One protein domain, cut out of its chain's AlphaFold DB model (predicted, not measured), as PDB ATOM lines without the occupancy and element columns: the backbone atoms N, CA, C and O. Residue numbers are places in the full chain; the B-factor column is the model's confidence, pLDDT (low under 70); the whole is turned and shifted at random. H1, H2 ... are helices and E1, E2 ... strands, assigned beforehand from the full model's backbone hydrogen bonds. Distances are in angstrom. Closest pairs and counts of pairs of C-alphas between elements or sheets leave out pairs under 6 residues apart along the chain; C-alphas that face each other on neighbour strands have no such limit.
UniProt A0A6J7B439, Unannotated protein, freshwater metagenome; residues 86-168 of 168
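This is residues 86 to 168 of the 168 residues of the protein "Unannotated protein" of freshwater metagenome (UniProt A0A6J7B439). A strongly twisted antiparallel sheet of three strands has one helix, H1, along one face; residues 86 to 120, with no named element, loop about the sheet's end away from the E1 to E2 turn. The 83 printed residues hold E1, E2, E3, H1 in that order; the sheet's order is E1 E2 E3, class mixed, with under half of the residues in named elements. The whole is compact, radius of gyration of the C-alphas 12.9 A, and spans 40 by 25 by 21 A.

Look at E1, residues 121 to 129, E2, residues 134 to 141, and E3, residues 147 to 152: a meander, each the antiparallel neighbour of the one before. Within hydrogen-bond range are N 127 and O 136, 2.8 A, and N 137 and O 151, 2.8 A. H1, residues 153 to 167, is on one face, two layers, at a height over the sheet of 7.6 A; its closest C-alphas to E2 are Ala 156 and Ala 139, 5.9 A. In H1 every O i to N i+4 pair is within hydrogen-bond range.

Find C-alpha 121 at (-46.384, -48.010, 44.870); E1 runs 23.2 A and bends by 51 degrees at residue 125. E2 runs 23.6 A, E3 13.7 A, and H1 20.6 A to C-alpha 167 at (-42.491, -54.696, 41.676).

The farthest C-alphas, Asp 87 and Glu 131, are 39.7 A apart. The printed part has no cut, its links between named elements are tight, and no printed residue is under 70 in pLDDT.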
ATOM      1  N   MET A  86     -57.647 -50.055  63.183       86.12
ATOM      2  CA  MET A  86     -56.630 -49.173  63.772       86.12
ATOM      3  C   MET A  86     -55.493 -49.908  64.489       86.12
ATOM      4  O   MET A  86     -54.392 -49.372  64.577       86.12
ATOM      5  N   ASP A  87     -55.749 -51.114  64.993       85.19
ATOM      6  CA  ASP A  87     -54.763 -51.983  65.639       85.19
ATOM      7  C   ASP A  87     -54.163 -53.025  64.675       85.19
ATOM      8  O   ASP A  87     -53.517 -53.982  65.118       85.19
ATOM      9  N   ALA A  88     -54.365 -52.847  63.362       85.81
ATOM     10  CA  ALA A  88     -53.793 -53.721  62.351       85.81
ATOM     11  C   ALA A  88     -52.262 -53.736  62.439       85.81
ATOM     12  O   ALA A  88     -51.599 -52.712  62.624       85.81
ATOM     13  N   VAL A  89     -51.684 -54.926  62.280       88.94
ATOM     14  CA  VAL A  89     -50.230 -55.084  62.272       88.94
ATOM     15  C   VAL A  89     -49.709 -54.579  60.930       88.94
ATOM     16  O   VAL A  89     -50.180 -55.030  59.886       88.94
ATOM     17  N   ALA A  90     -48.729 -53.672  60.956       89.56
ATOM     18  CA  ALA A  90     -48.113 -53.140  59.744       89.56
ATOM     19  C   ALA A  90     -47.608 -54.277  58.835       89.56
ATOM     20  O   ALA A  90     -46.815 -55.117  59.260       89.56
ATOM     21  N   GLU A  91     -48.067 -54.294  57.581       92.62
ATOM     22  CA  GLU A  91     -47.667 -55.298  56.584       92.62
ATOM     23  C   GLU A  91     -46.364 -54.909  55.872       92.62
ATOM     24  O   GLU A  91     -45.684 -55.759  55.295       92.62
ATOM     25  N   VAL A  92     -46.024 -53.619  55.907       91.19
ATOM     26  CA  VAL A  92     -44.836 -53.036  55.286       91.19
ATOM     27  C   VAL A  92     -43.958 -52.398  56.367       91.19
ATOM     28  O   VAL A  92     -44.364 -51.456  57.057       91.19
ATOM     29  N   GLY A  93     -42.749 -52.943  56.524       85.75
ATOM     30  CA  GLY A  93     -41.701 -52.450  57.424       85.75
ATOM     31  C   GLY A  93     -40.590 -51.706  56.676       85.75
ATOM     32  O   GLY A  93     -40.705 -51.453  55.484       85.75
ATOM     33  N   GLY A  94     -39.510 -51.339  57.372       80.56
ATOM     34  CA  GLY A  94     -38.313 -50.750  56.740       80.56
ATOM     35  C   GLY A  94     -38.437 -49.286  56.295       80.56
ATOM     36  O   GLY A  94     -37.471 -48.717  55.813       80.56
ATOM     37  N   LEU A  95     -39.590 -48.652  56.519       83.88
ATOM     38  CA  LEU A  95     -39.896 -47.271  56.121       83.88
ATOM     39  C   LEU A  95     -39.869 -46.316  57.326       83.88
ATOM     40  O   LEU A  95     -40.824 -45.585  57.574       83.88
ATOM     41  N   ALA A  96     -38.823 -46.401  58.154       76.94
ATOM     42  CA  ALA A  96     -38.710 -45.584  59.369       76.94
ATOM     43  C   ALA A  96     -38.429 -44.100  59.073       76.94
ATOM     44  O   ALA A  96     -38.701 -43.257  59.917       76.94
ATOM     45  N   GLY A  97     -37.910 -43.785  57.881       80.94
ATOM     46  CA  GLY A  97     -37.693 -42.408  57.425       80.94
ATOM     47  C   GLY A  97     -38.930 -41.732  56.826       80.94
ATOM     48  O   GLY A  97     -38.814 -40.604  56.363       80.94
ATOM     49  N   LEU A  98     -40.082 -42.415  56.796       90.44
ATOM     50  CA  LEU A  98     -41.321 -41.911  56.207       90.44
ATOM     51  C   LEU A  98     -42.427 -41.820  57.263       90.44
ATOM     52  O   LEU A  98     -42.692 -42.779  57.998       90.44
ATOM     53  N   GLU A  99     -43.129 -40.692  57.265       89.38
ATOM     54  CA  GLU A  99     -44.337 -40.473  58.061       89.38
ATOM     55  C   GLU A  99     -45.526 -41.195  57.408       89.38
ATOM     56  O   GLU A  99     -46.266 -40.640  56.599       89.38
ATOM     57  N   LEU A 100     -45.666 -42.488  57.712       90.88
ATOM     58  CA  LEU A 100     -46.706 -43.356  57.155       90.88
ATOM     59  C   LEU A 100     -47.686 -43.814  58.229       90.88
ATOM     60  O   LEU A 100     -47.281 -44.465  59.201       90.88
ATOM     61  N   ASP A 101     -48.973 -43.570  57.990       89.50
ATOM     62  CA  ASP A 101     -50.057 -44.144  58.778       89.50
ATOM     63  C   ASP A 101     -50.250 -45.654  58.515       89.50
ATOM     64  O   ASP A 101     -49.588 -46.281  57.678       89.50
ATOM     65  N   ALA A 102     -51.160 -46.271  59.270       89.69
ATOM     66  CA  ALA A 102     -51.422 -47.703  59.165       89.69
ATOM     67  C   ALA A 102     -52.079 -48.106  57.832       89.69
ATOM     68  O   ALA A 102     -51.847 -49.224  57.371       89.69
ATOM     69  N   ALA A 103     -52.851 -47.221  57.186       92.56
ATOM     70  CA  ALA A 103     -53.393 -47.496  55.857       92.56
ATOM     71  C   ALA A 103     -52.276 -47.511  54.809       92.56
ATOM     72  O   ALA A 103     -52.231 -48.438  54.003       92.56
ATOM     73  N   HIS A 104     -51.326 -46.573  54.850       94.25
ATOM     74  CA  HIS A 104     -50.153 -46.596  53.966       94.25
ATOM     75  C   HIS A 104     -49.326 -47.872  54.150       94.25
ATOM     76  O   HIS A 104     -48.825 -48.443  53.182       94.25
ATOM     77  N   ARG A 105     -49.207 -48.369  55.384       93.38
ATOM     78  CA  ARG A 105     -48.457 -49.599  55.697       93.38
ATOM     79  C   ARG A 105     -49.223 -50.894  55.401       93.38
ATOM     80  O   ARG A 105     -48.647 -51.973  55.550       93.38
ATOM     81  N   ALA A 106     -50.488 -50.816  54.990       94.75
ATOM     82  CA  ALA A 106     -51.283 -51.965  54.569       94.75
ATOM     83  C   ALA A 106     -51.144 -52.212  53.060       94.75
ATOM     84  O   ALA A 106     -51.186 -51.274  52.267       94.75
ATOM     85  N   ARG A 107     -51.023 -53.474  52.630       95.50
ATOM     86  CA  ARG A 107     -51.045 -53.822  51.199       95.50
ATOM     87  C   ARG A 107     -52.474 -53.902  50.675       95.50
ATOM     88  O   ARG A 107     -53.414 -54.158  51.432       95.50
ATOM     89  N   GLY A 108     -52.615 -53.829  49.353       95.69
ATOM     90  CA  GLY A 108     -53.904 -53.955  48.668       95.69
ATOM     91  C   GLY A 108     -54.513 -52.610  48.273       95.69
ATOM     92  O   GLY A 108     -55.716 -52.527  48.050       95.69
ATOM     93  N   HIS A 109     -53.723 -51.545  48.194       97.56
ATOM     94  CA  HIS A 109     -54.199 -50.288  47.623       97.56
ATOM     95  C   HIS A 109     -54.680 -50.498  46.186       97.56
ATOM     96  O   HIS A 109     -54.170 -51.369  45.486       97.56
ATOM     97  N   ARG A 110     -55.686 -49.733  45.760       97.50
ATOM     98  CA  ARG A 110     -56.206 -49.752  44.385       97.50
ATOM     99  C   ARG A 110     -55.697 -48.541  43.627       97.50
ATOM    100  O   ARG A 110     -55.600 -47.478  44.228       97.50
ATOM    101  N   SER A 111     -55.398 -48.699  42.343       96.62
ATOM    102  CA  SER A 111     -54.990 -47.584  41.493       96.62
ATOM    103  C   SER A 111     -56.018 -46.457  41.555       96.62
ATOM    104  O   SER A 111     -57.223 -46.687  41.610       96.62
ATOM    105  N   LEU A 112     -55.531 -45.224  41.591       96.75
ATOM    106  CA  LEU A 112     -56.350 -44.027  41.492       96.75
ATOM    107  C   LEU A 112     -56.034 -43.328  40.161       96.75
ATOM    108  O   LEU A 112     -54.888 -43.387  39.708       96.75
ATOM    109  N   PRO A 113     -57.018 -42.665  39.526       95.31
ATOM    110  CA  PRO A 113     -58.409 -42.491  39.965       95.31
ATOM    111  C   PRO A 113     -59.377 -43.621  39.562       95.31
ATOM    112  O   PRO A 113     -60.570 -43.501  39.815       95.31
ATOM    113  N   ASP A 114     -58.918 -44.682  38.897       94.00
ATOM    114  CA  ASP A 114     -59.794 -45.675  38.252       94.00
ATOM    115  C   ASP A 114     -60.272 -46.821  39.165       94.00
ATOM    116  O   ASP A 114     -61.162 -47.579  38.782       94.00
ATOM    117  N   PHE A 115     -59.710 -46.950  40.371       95.81
ATOM    118  CA  PHE A 115     -59.987 -48.016  41.345       95.81
ATOM    119  C   PHE A 115     -59.712 -49.434  40.816       95.81
ATOM    120  O   PHE A 115     -60.218 -50.418  41.361       95.81
ATOM    121  N   GLY A 116     -58.905 -49.546  39.759       93.69
ATOM    122  CA  GLY A 116     -58.690 -50.776  39.009       93.69
ATOM    123  C   GLY A 116     -57.728 -51.751  39.690       93.69
ATOM    124  O   GLY A 116     -58.097 -52.554  40.560       93.69
ATOM    125  N   ALA A 117     -56.484 -51.752  39.222       94.75
ATOM    126  CA  ALA A 117     -55.476 -52.717  39.642       94.75
ATOM    127  C   ALA A 117     -55.095 -52.540  41.118       94.75
ATOM    128  O   ALA A 117     -55.228 -51.462  41.695       94.75
ATOM    129  N   VAL A 118     -54.610 -53.615  41.743       96.88
ATOM    130  CA  VAL A 118     -53.907 -53.481  43.023       96.88
ATOM    131  C   VAL A 118     -52.543 -52.857  42.746       96.88
ATOM    132  O   VAL A 118     -51.844 -53.305  41.842       96.88
ATOM    133  N   VAL A 119     -52.176 -51.843  43.522       98.00
ATOM    134  CA  VAL A 119     -50.902 -51.127  43.412       98.00
ATOM    135  C   VAL A 119     -50.028 -51.395  44.629       98.00
ATOM    136  O   VAL A 119     -50.515 -51.589  45.747       98.00
ATOM    137  N   VAL A 120     -48.718 -51.408  44.399       97.56
ATOM    138  CA  VAL A 120     -47.688 -51.575  45.433       97.56
ATOM    139  C   VAL A 120     -46.865 -50.309  45.640       97.56
ATOM    140  O   VAL A 120     -46.078 -50.242  46.578       97.56
ATOM    141  N   SER A 121     -47.031 -49.309  44.780       97.75
ATOM    142  CA  SER A 121     -46.384 -48.010  44.870       97.75
ATOM    143  C   SER A 121     -47.386 -46.905  44.591       97.75
ATOM    144  O   SER A 121     -48.189 -47.006  43.663       97.75
ATOM    145  N   PHE A 122     -47.357 -45.853  45.401       97.75
ATOM    146  CA  PHE A 122     -48.338 -44.775  45.311       97.75
ATOM    147  C   PHE A 122     -47.855 -43.490  45.981       97.75
ATOM    148  O   PHE A 122     -46.936 -43.502  46.806       97.75
ATOM    149  N   ILE A 123     -48.507 -42.386  45.615       97.62
ATOM    150  CA  ILE A 123     -48.358 -41.082  46.260       97.62
ATOM    151  C   ILE A 123     -49.111 -41.103  47.587       97.62
ATOM    152  O   ILE A 123     -50.292 -41.449  47.614       97.62
ATOM    153  N   TYR A 124     -48.451 -40.707  48.674       95.50
ATOM    154  CA  TYR A 124     -49.021 -40.748  50.027       95.50
ATOM    155  C   TYR A 124     -49.067 -39.386  50.724       95.50
ATOM    156  O   TYR A 124     -49.751 -39.238  51.734       95.50
ATOM    157  N   ASP A 125     -48.383 -38.377  50.187       94.12
ATOM    158  CA  ASP A 125     -48.345 -37.037  50.769       94.12
ATOM    159  C   ASP A 125     -48.083 -35.976  49.693       94.12
ATOM    160  O   ASP A 125     -47.560 -36.285  48.614       94.12
ATOM    161  N   TYR A 126     -48.437 -34.726  49.993       92.31
ATOM    162  CA  TYR A 126     -48.113 -33.576  49.162       92.31
ATOM    163  C   TYR A 126     -47.787 -32.332  49.982       92.31
ATOM    164  O   TYR A 126     -48.210 -32.150  51.120       92.31
ATOM    165  N   LYS A 127     -47.115 -31.390  49.327       92.44
ATOM    166  CA  LYS A 127     -46.788 -30.073  49.860       92.44
ATOM    167  C   LYS A 127     -46.973 -29.009  48.787       92.44
ATOM    168  O   LYS A 127     -46.531 -29.175  47.653       92.44
ATOM    169  N   TRP A 128     -47.627 -27.905  49.143       92.38
ATOM    170  CA  TRP A 128     -47.662 -26.714  48.296       92.38
ATOM    171  C   TRP A 128     -46.330 -25.970  48.412       92.38
ATOM    172  O   TRP A 128     -45.941 -25.577  49.511       92.38
ATOM    173  N   MET A 129     -45.648 -25.776  47.287       91.44
ATOM    174  CA  MET A 129     -44.419 -24.992  47.200       91.44
ATOM    175  C   MET A 129     -44.774 -23.586  46.720       91.44
ATOM    176  O   MET A 129     -44.919 -23.353  45.520       91.44
ATOM    177  N   GLU A 130     -44.947 -22.660  47.666       91.38
ATOM    178  CA  GLU A 130     -45.420 -21.297  47.389       91.38
ATOM    179  C   GLU A 130     -44.512 -20.554  46.404       91.38
ATOM    180  O   GLU A 130     -45.025 -19.920  45.483       91.38
ATOM    181  N   GLU A 131     -43.186 -20.703  46.513       91.88
ATOM    182  CA  GLU A 131     -42.242 -20.015  45.618       91.88
ATOM    183  C   GLU A 131     -42.370 -20.451  44.153       91.88
ATOM    184  O   GLU A 131     -42.026 -19.698  43.242       91.88
ATOM    185  N   LEU A 132     -42.855 -21.671  43.924       89.19
ATOM    186  CA  LEU A 132     -42.996 -22.261  42.597       89.19
ATOM    187  C   LEU A 132     -44.452 -22.269  42.115       89.19
ATOM    188  O   LEU A 132     -44.704 -22.567  40.948       89.19
ATOM    189  N   GLY A 133     -45.412 -21.966  42.995       90.25
ATOM    190  CA  GLY A 133     -46.837 -22.013  42.685       90.25
ATOM    191  C   GLY A 133     -47.322 -23.403  42.257       90.25
ATOM    192  O   GLY A 133     -48.202 -23.500  41.400       90.25
ATOM    193  N   VAL A 134     -46.736 -24.478  42.803       90.06
ATOM    194  CA  VAL A 134     -47.050 -25.866  42.419       90.06
ATOM    195  C   VAL A 134     -47.018 -26.830  43.608       90.06
ATOM    196  O   VAL A 134     -46.345 -26.596  44.610       90.06
ATOM    197  N   TYR A 135     -47.735 -27.950  43.478       91.31
ATOM    198  CA  TYR A 135     -47.689 -29.052  44.439       91.31
ATOM    199  C   TYR A 135     -46.545 -30.017  44.141       91.31
ATOM    200  O   TYR A 135     -46.300 -30.391  42.990       91.31
ATOM    201  N   TYR A 136     -45.869 -30.424  45.206       95.19
ATOM    202  CA  TYR A 136     -44.840 -31.450  45.233       95.19
ATOM    203  C   TYR A 136     -45.358 -32.641  46.039       95.19
ATOM    204  O   TYR A 136     -46.143 -32.467  46.964       95.19
ATOM    205  N   PHE A 137     -44.933 -33.846  45.685       96.06
ATOM    206  CA  PHE A 137     -45.532 -35.093  46.144       96.06
ATOM    207  C   PHE A 137     -44.477 -36.052  46.679       96.06
ATOM    208  O   PHE A 137     -43.324 -36.048  46.230       96.06
ATOM    209  N   HIS A 138     -44.896 -36.887  47.626       96.06
ATOM    210  CA  HIS A 138     -44.118 -38.002  48.154       96.06
ATOM    211  C   HIS A 138     -44.727 -39.313  47.680       96.06
ATOM    212  O   HIS A 138     -45.940 -39.506  47.769       96.06
ATOM    213  N   ALA A 139     -43.885 -40.230  47.214       97.06
ATOM    214  CA  ALA A 139     -44.299 -41.558  46.786       97.06
ATOM    215  C   ALA A 139     -43.330 -42.613  47.315       97.06
ATOM    216  O   ALA A 139     -42.146 -42.333  47.509       97.06
ATOM    217  N   PHE A 140     -43.826 -43.825  47.544       96.94
ATOM    218  CA  PHE A 140     -42.995 -44.940  47.995       96.94
ATOM    219  C   PHE A 140     -43.485 -46.275  47.442       96.94
ATOM    220  O   PHE A 140     -44.664 -46.432  47.125       96.94
ATOM    221  N   CYS A 141     -42.568 -47.238  47.372       96.88
ATOM    222  CA  CYS A 141     -42.825 -48.617  46.998       96.88
ATOM    223  C   CYS A 141     -42.895 -49.503  48.251       96.88
ATOM    224  O   CYS A 141     -41.932 -49.632  49.007       96.88
ATOM    225  N   GLN A 142     -44.014 -50.199  48.436       96.31
ATOM    226  CA  GLN A 142     -44.244 -51.134  49.540       96.31
ATOM    227  C   GLN A 142     -43.403 -52.423  49.463       96.31
ATOM    228  O   GLN A 142     -43.390 -53.203  50.418       96.31
ATOM    229  N   VAL A 143     -42.762 -52.701  48.323       95.31
ATOM    230  CA  VAL A 143     -42.007 -53.946  48.088       95.31
ATOM    231  C   VAL A 143     -40.540 -53.776  48.451       95.31
ATOM    232  O   VAL A 143     -40.039 -54.534  49.277       95.31
ATOM    233  N   TYR A 144     -39.876 -52.777  47.869       92.31
ATOM    234  CA  TYR A 144     -38.443 -52.539  48.075       92.31
ATOM    235  C   TYR A 144     -38.149 -51.481  49.138       92.31
ATOM    236  O   TYR A 144     -37.029 -51.404  49.630       92.31
ATOM    237  N   GLY A 145     -39.152 -50.694  49.531       92.75
ATOM    238  CA  GLY A 145     -38.964 -49.585  50.459       92.75
ATOM    239  C   GLY A 145     -38.340 -48.343  49.820       92.75
ATOM    240  O   GLY A 145     -38.013 -47.408  50.544       92.75
ATOM    241  N   ASP A 146     -38.195 -48.319  48.491       94.88
ATOM    242  CA  ASP A 146     -37.761 -47.140  47.742       94.88
ATOM    243  C   ASP A 146     -38.787 -46.015  47.865       94.88
ATOM    244  O   ASP A 146     -39.994 -46.260  47.964       94.88
ATOM    245  N   TYR A 147     -38.317 -44.770  47.834       95.88
ATOM    246  CA  TYR A 147     -39.181 -43.602  47.931       95.88
ATOM    247  C   TYR A 147     -38.578 -42.377  47.253       95.88
ATOM    248  O   TYR A 147     -37.364 -42.244  47.091       95.88
ATOM    249  N   VAL A 148     -39.458 -41.442  46.914       95.94
ATOM    250  CA  VAL A 148     -39.107 -40.093  46.487       95.94
ATOM    251  C   VAL A 148     -39.856 -39.084  47.346       95.94
ATOM    252  O   VAL A 148     -41.039 -39.257  47.637       95.94
ATOM    253  N   LEU A 149     -39.151 -38.030  47.753       94.94
ATOM    254  CA  LEU A 149     -39.700 -36.907  48.509       94.94
ATOM    255  C   LEU A 149     -39.619 -35.633  47.672       94.94
ATOM    256  O   LEU A 149     -38.741 -35.516  46.816       94.94
ATOM    257  N   GLU A 150     -40.535 -34.711  47.954       94.25
ATOM    258  CA  GLU A 150     -40.692 -33.402  47.334       94.25
ATOM    259  C   GLU A 150     -40.436 -33.433  45.814       94.25
ATOM    260  O   GLU A 150     -39.502 -32.812  45.306       94.25
ATOM    261  N   ARG A 151     -41.266 -34.178  45.069       94.81
ATOM    262  CA  ARG A 151     -41.175 -34.264  43.602       94.81
ATOM    263  C   ARG A 151     -42.348 -33.608  42.885       94.81
ATOM    264  O   ARG A 151     -43.476 -33.742  43.351       94.81
ATOM    265  N   PRO A 152     -42.137 -32.970  41.718       94.00
ATOM    266  CA  PRO A 152     -43.241 -32.568  40.853       94.00
ATOM    267  C   PRO A 152     -44.160 -33.754  40.534       94.00
ATOM    268  O   PRO A 152     -43.689 -34.886  40.410       94.00
ATOM    269  N   GLY A 153     -45.455 -33.494  40.322       92.81
ATOM    270  CA  GLY A 153     -46.457 -34.554  40.126       92.81
ATOM    271  C   GLY A 153     -46.081 -35.583  39.057       92.81
ATOM    272  O   GLY A 153     -46.188 -36.778  39.291       92.81
ATOM    273  N   ARG A 154     -45.517 -35.143  37.925       94.38
ATOM    274  CA  ARG A 154     -45.061 -36.049  36.856       94.38
ATOM    275  C   ARG A 154     -43.955 -37.011  37.306       94.38
ATOM    276  O   ARG A 154     -43.932 -38.151  36.856       94.38
ATOM    277  N   GLU A 155     -43.023 -36.556  38.140       96.25
ATOM    278  CA  GLU A 155     -41.928 -37.394  38.643       96.25
ATOM    279  C   GLU A 155     -42.432 -38.400  39.683       96.25
ATOM    280  O   GLU A 155     -42.037 -39.564  39.640       96.25
ATOM    281  N   ALA A 156     -43.331 -37.975  40.576       97.06
ATOM    282  CA  ALA A 156     -43.945 -38.857  41.566       97.06
ATOM    283  C   ALA A 156     -44.838 -39.926  40.911       97.06
ATOM    284  O   ALA A 156     -44.752 -41.101  41.272       97.06
ATOM    285  N   ASP A 157     -45.621 -39.541  39.899       96.75
ATOM    286  CA  ASP A 157     -46.412 -40.461  39.077       96.75
ATOM    287  C   ASP A 157     -45.519 -41.483  38.379       96.75
ATOM    288  O   ASP A 157     -45.734 -42.684  38.501       96.75
ATOM    289  N   MET A 158     -44.473 -41.013  37.693       98.06
ATOM    290  CA  MET A 158     -43.547 -41.891  36.982       98.06
ATOM    291  C   MET A 158     -42.864 -42.882  37.930       98.06
ATOM    292  O   MET A 158     -42.729 -44.055  37.588       98.06
ATOM    293  N   PHE A 159     -42.459 -42.436  39.124       98.06
ATOM    294  CA  PHE A 159     -41.933 -43.321  40.161       98.06
ATOM    295  C   PHE A 159     -42.952 -44.411  40.526       98.06
ATOM    296  O   PHE A 159     -42.625 -45.599  40.486       98.06
ATOM    297  N   ALA A 160     -44.194 -44.026  40.837       97.62
ATOM    298  CA  ALA A 160     -45.232 -44.973  41.225       97.62
ATOM    299  C   ALA A 160     -45.553 -45.970  40.101       97.62
ATOM    300  O   ALA A 160     -45.613 -47.171  40.356       97.62
ATOM    301  N   ASP A 161     -45.689 -45.498  38.865       97.31
ATOM    302  CA  ASP A 161     -45.988 -46.327  37.697       97.31
ATOM    303  C   ASP A 161     -44.872 -47.347  37.426       97.31
ATOM    304  O   ASP A 161     -45.147 -48.535  37.251       97.31
ATOM    305  N   ILE A 162     -43.602 -46.923  37.473       98.06
ATOM    306  CA  ILE A 162     -42.452 -47.824  37.295       98.06
ATOM    307  C   ILE A 162     -42.455 -48.921  38.360       98.06
ATOM    308  O   ILE A 162     -42.283 -50.097  38.027       98.06
ATOM    309  N   HIS A 163     -42.666 -48.575  39.631       98.12
ATOM    310  CA  HIS A 163     -42.685 -49.565  40.706       98.12
ATOM    311  C   HIS A 163     -43.929 -50.459  40.661       98.12
ATOM    312  O   HIS A 163     -43.825 -51.647  40.954       98.12
ATOM    313  N   ASN A 164     -45.083 -49.949  40.235       97.62
ATOM    314  CA  ASN A 164     -46.274 -50.772  40.030       97.62
ATOM    315  C   ASN A 164     -46.089 -51.799  38.907       97.62
ATOM    316  O   ASN A 164     -46.600 -52.907  39.023       97.62
ATOM    317  N   VAL A 165     -45.327 -51.474  37.858       96.94
ATOM    318  CA  VAL A 165     -45.021 -52.413  36.765       96.94
ATOM    319  C   VAL A 165     -43.915 -53.403  37.141       96.94
ATOM    320  O   VAL A 165     -43.989 -54.575  36.787       96.94
ATOM    321  N   SER A 166     -42.862 -52.938  37.812       96.50
ATOM    322  CA  SER A 166     -41.649 -53.739  38.050       96.50
ATOM    323  C   SER A 166     -41.659 -54.535  39.355       96.50
ATOM    324  O   SER A 166     -40.923 -55.512  39.480       96.50
ATOM    325  N   CYS A 167     -42.457 -54.110  40.336       95.75
ATOM    326  CA  CYS A 167     -42.491 -54.696  41.676       95.75
ATOM    327  C   CYS A 167     -43.842 -55.350  42.009       95.75
ATOM    328  O   CYS A 167     -43.928 -56.029  43.036       95.75
ATOM    329  N   GLY A 168     -44.883 -55.067  41.214       84.44
ATOM    330  CA  GLY A 168     -46.274 -55.494  41.413       84.44
ATOM    331  C   GLY A 168     -46.623 -56.847  40.810       84.44
ATOM    332  O   GLY A 168     -45.892 -57.318  39.913       84.44
TER     333      GLY A 168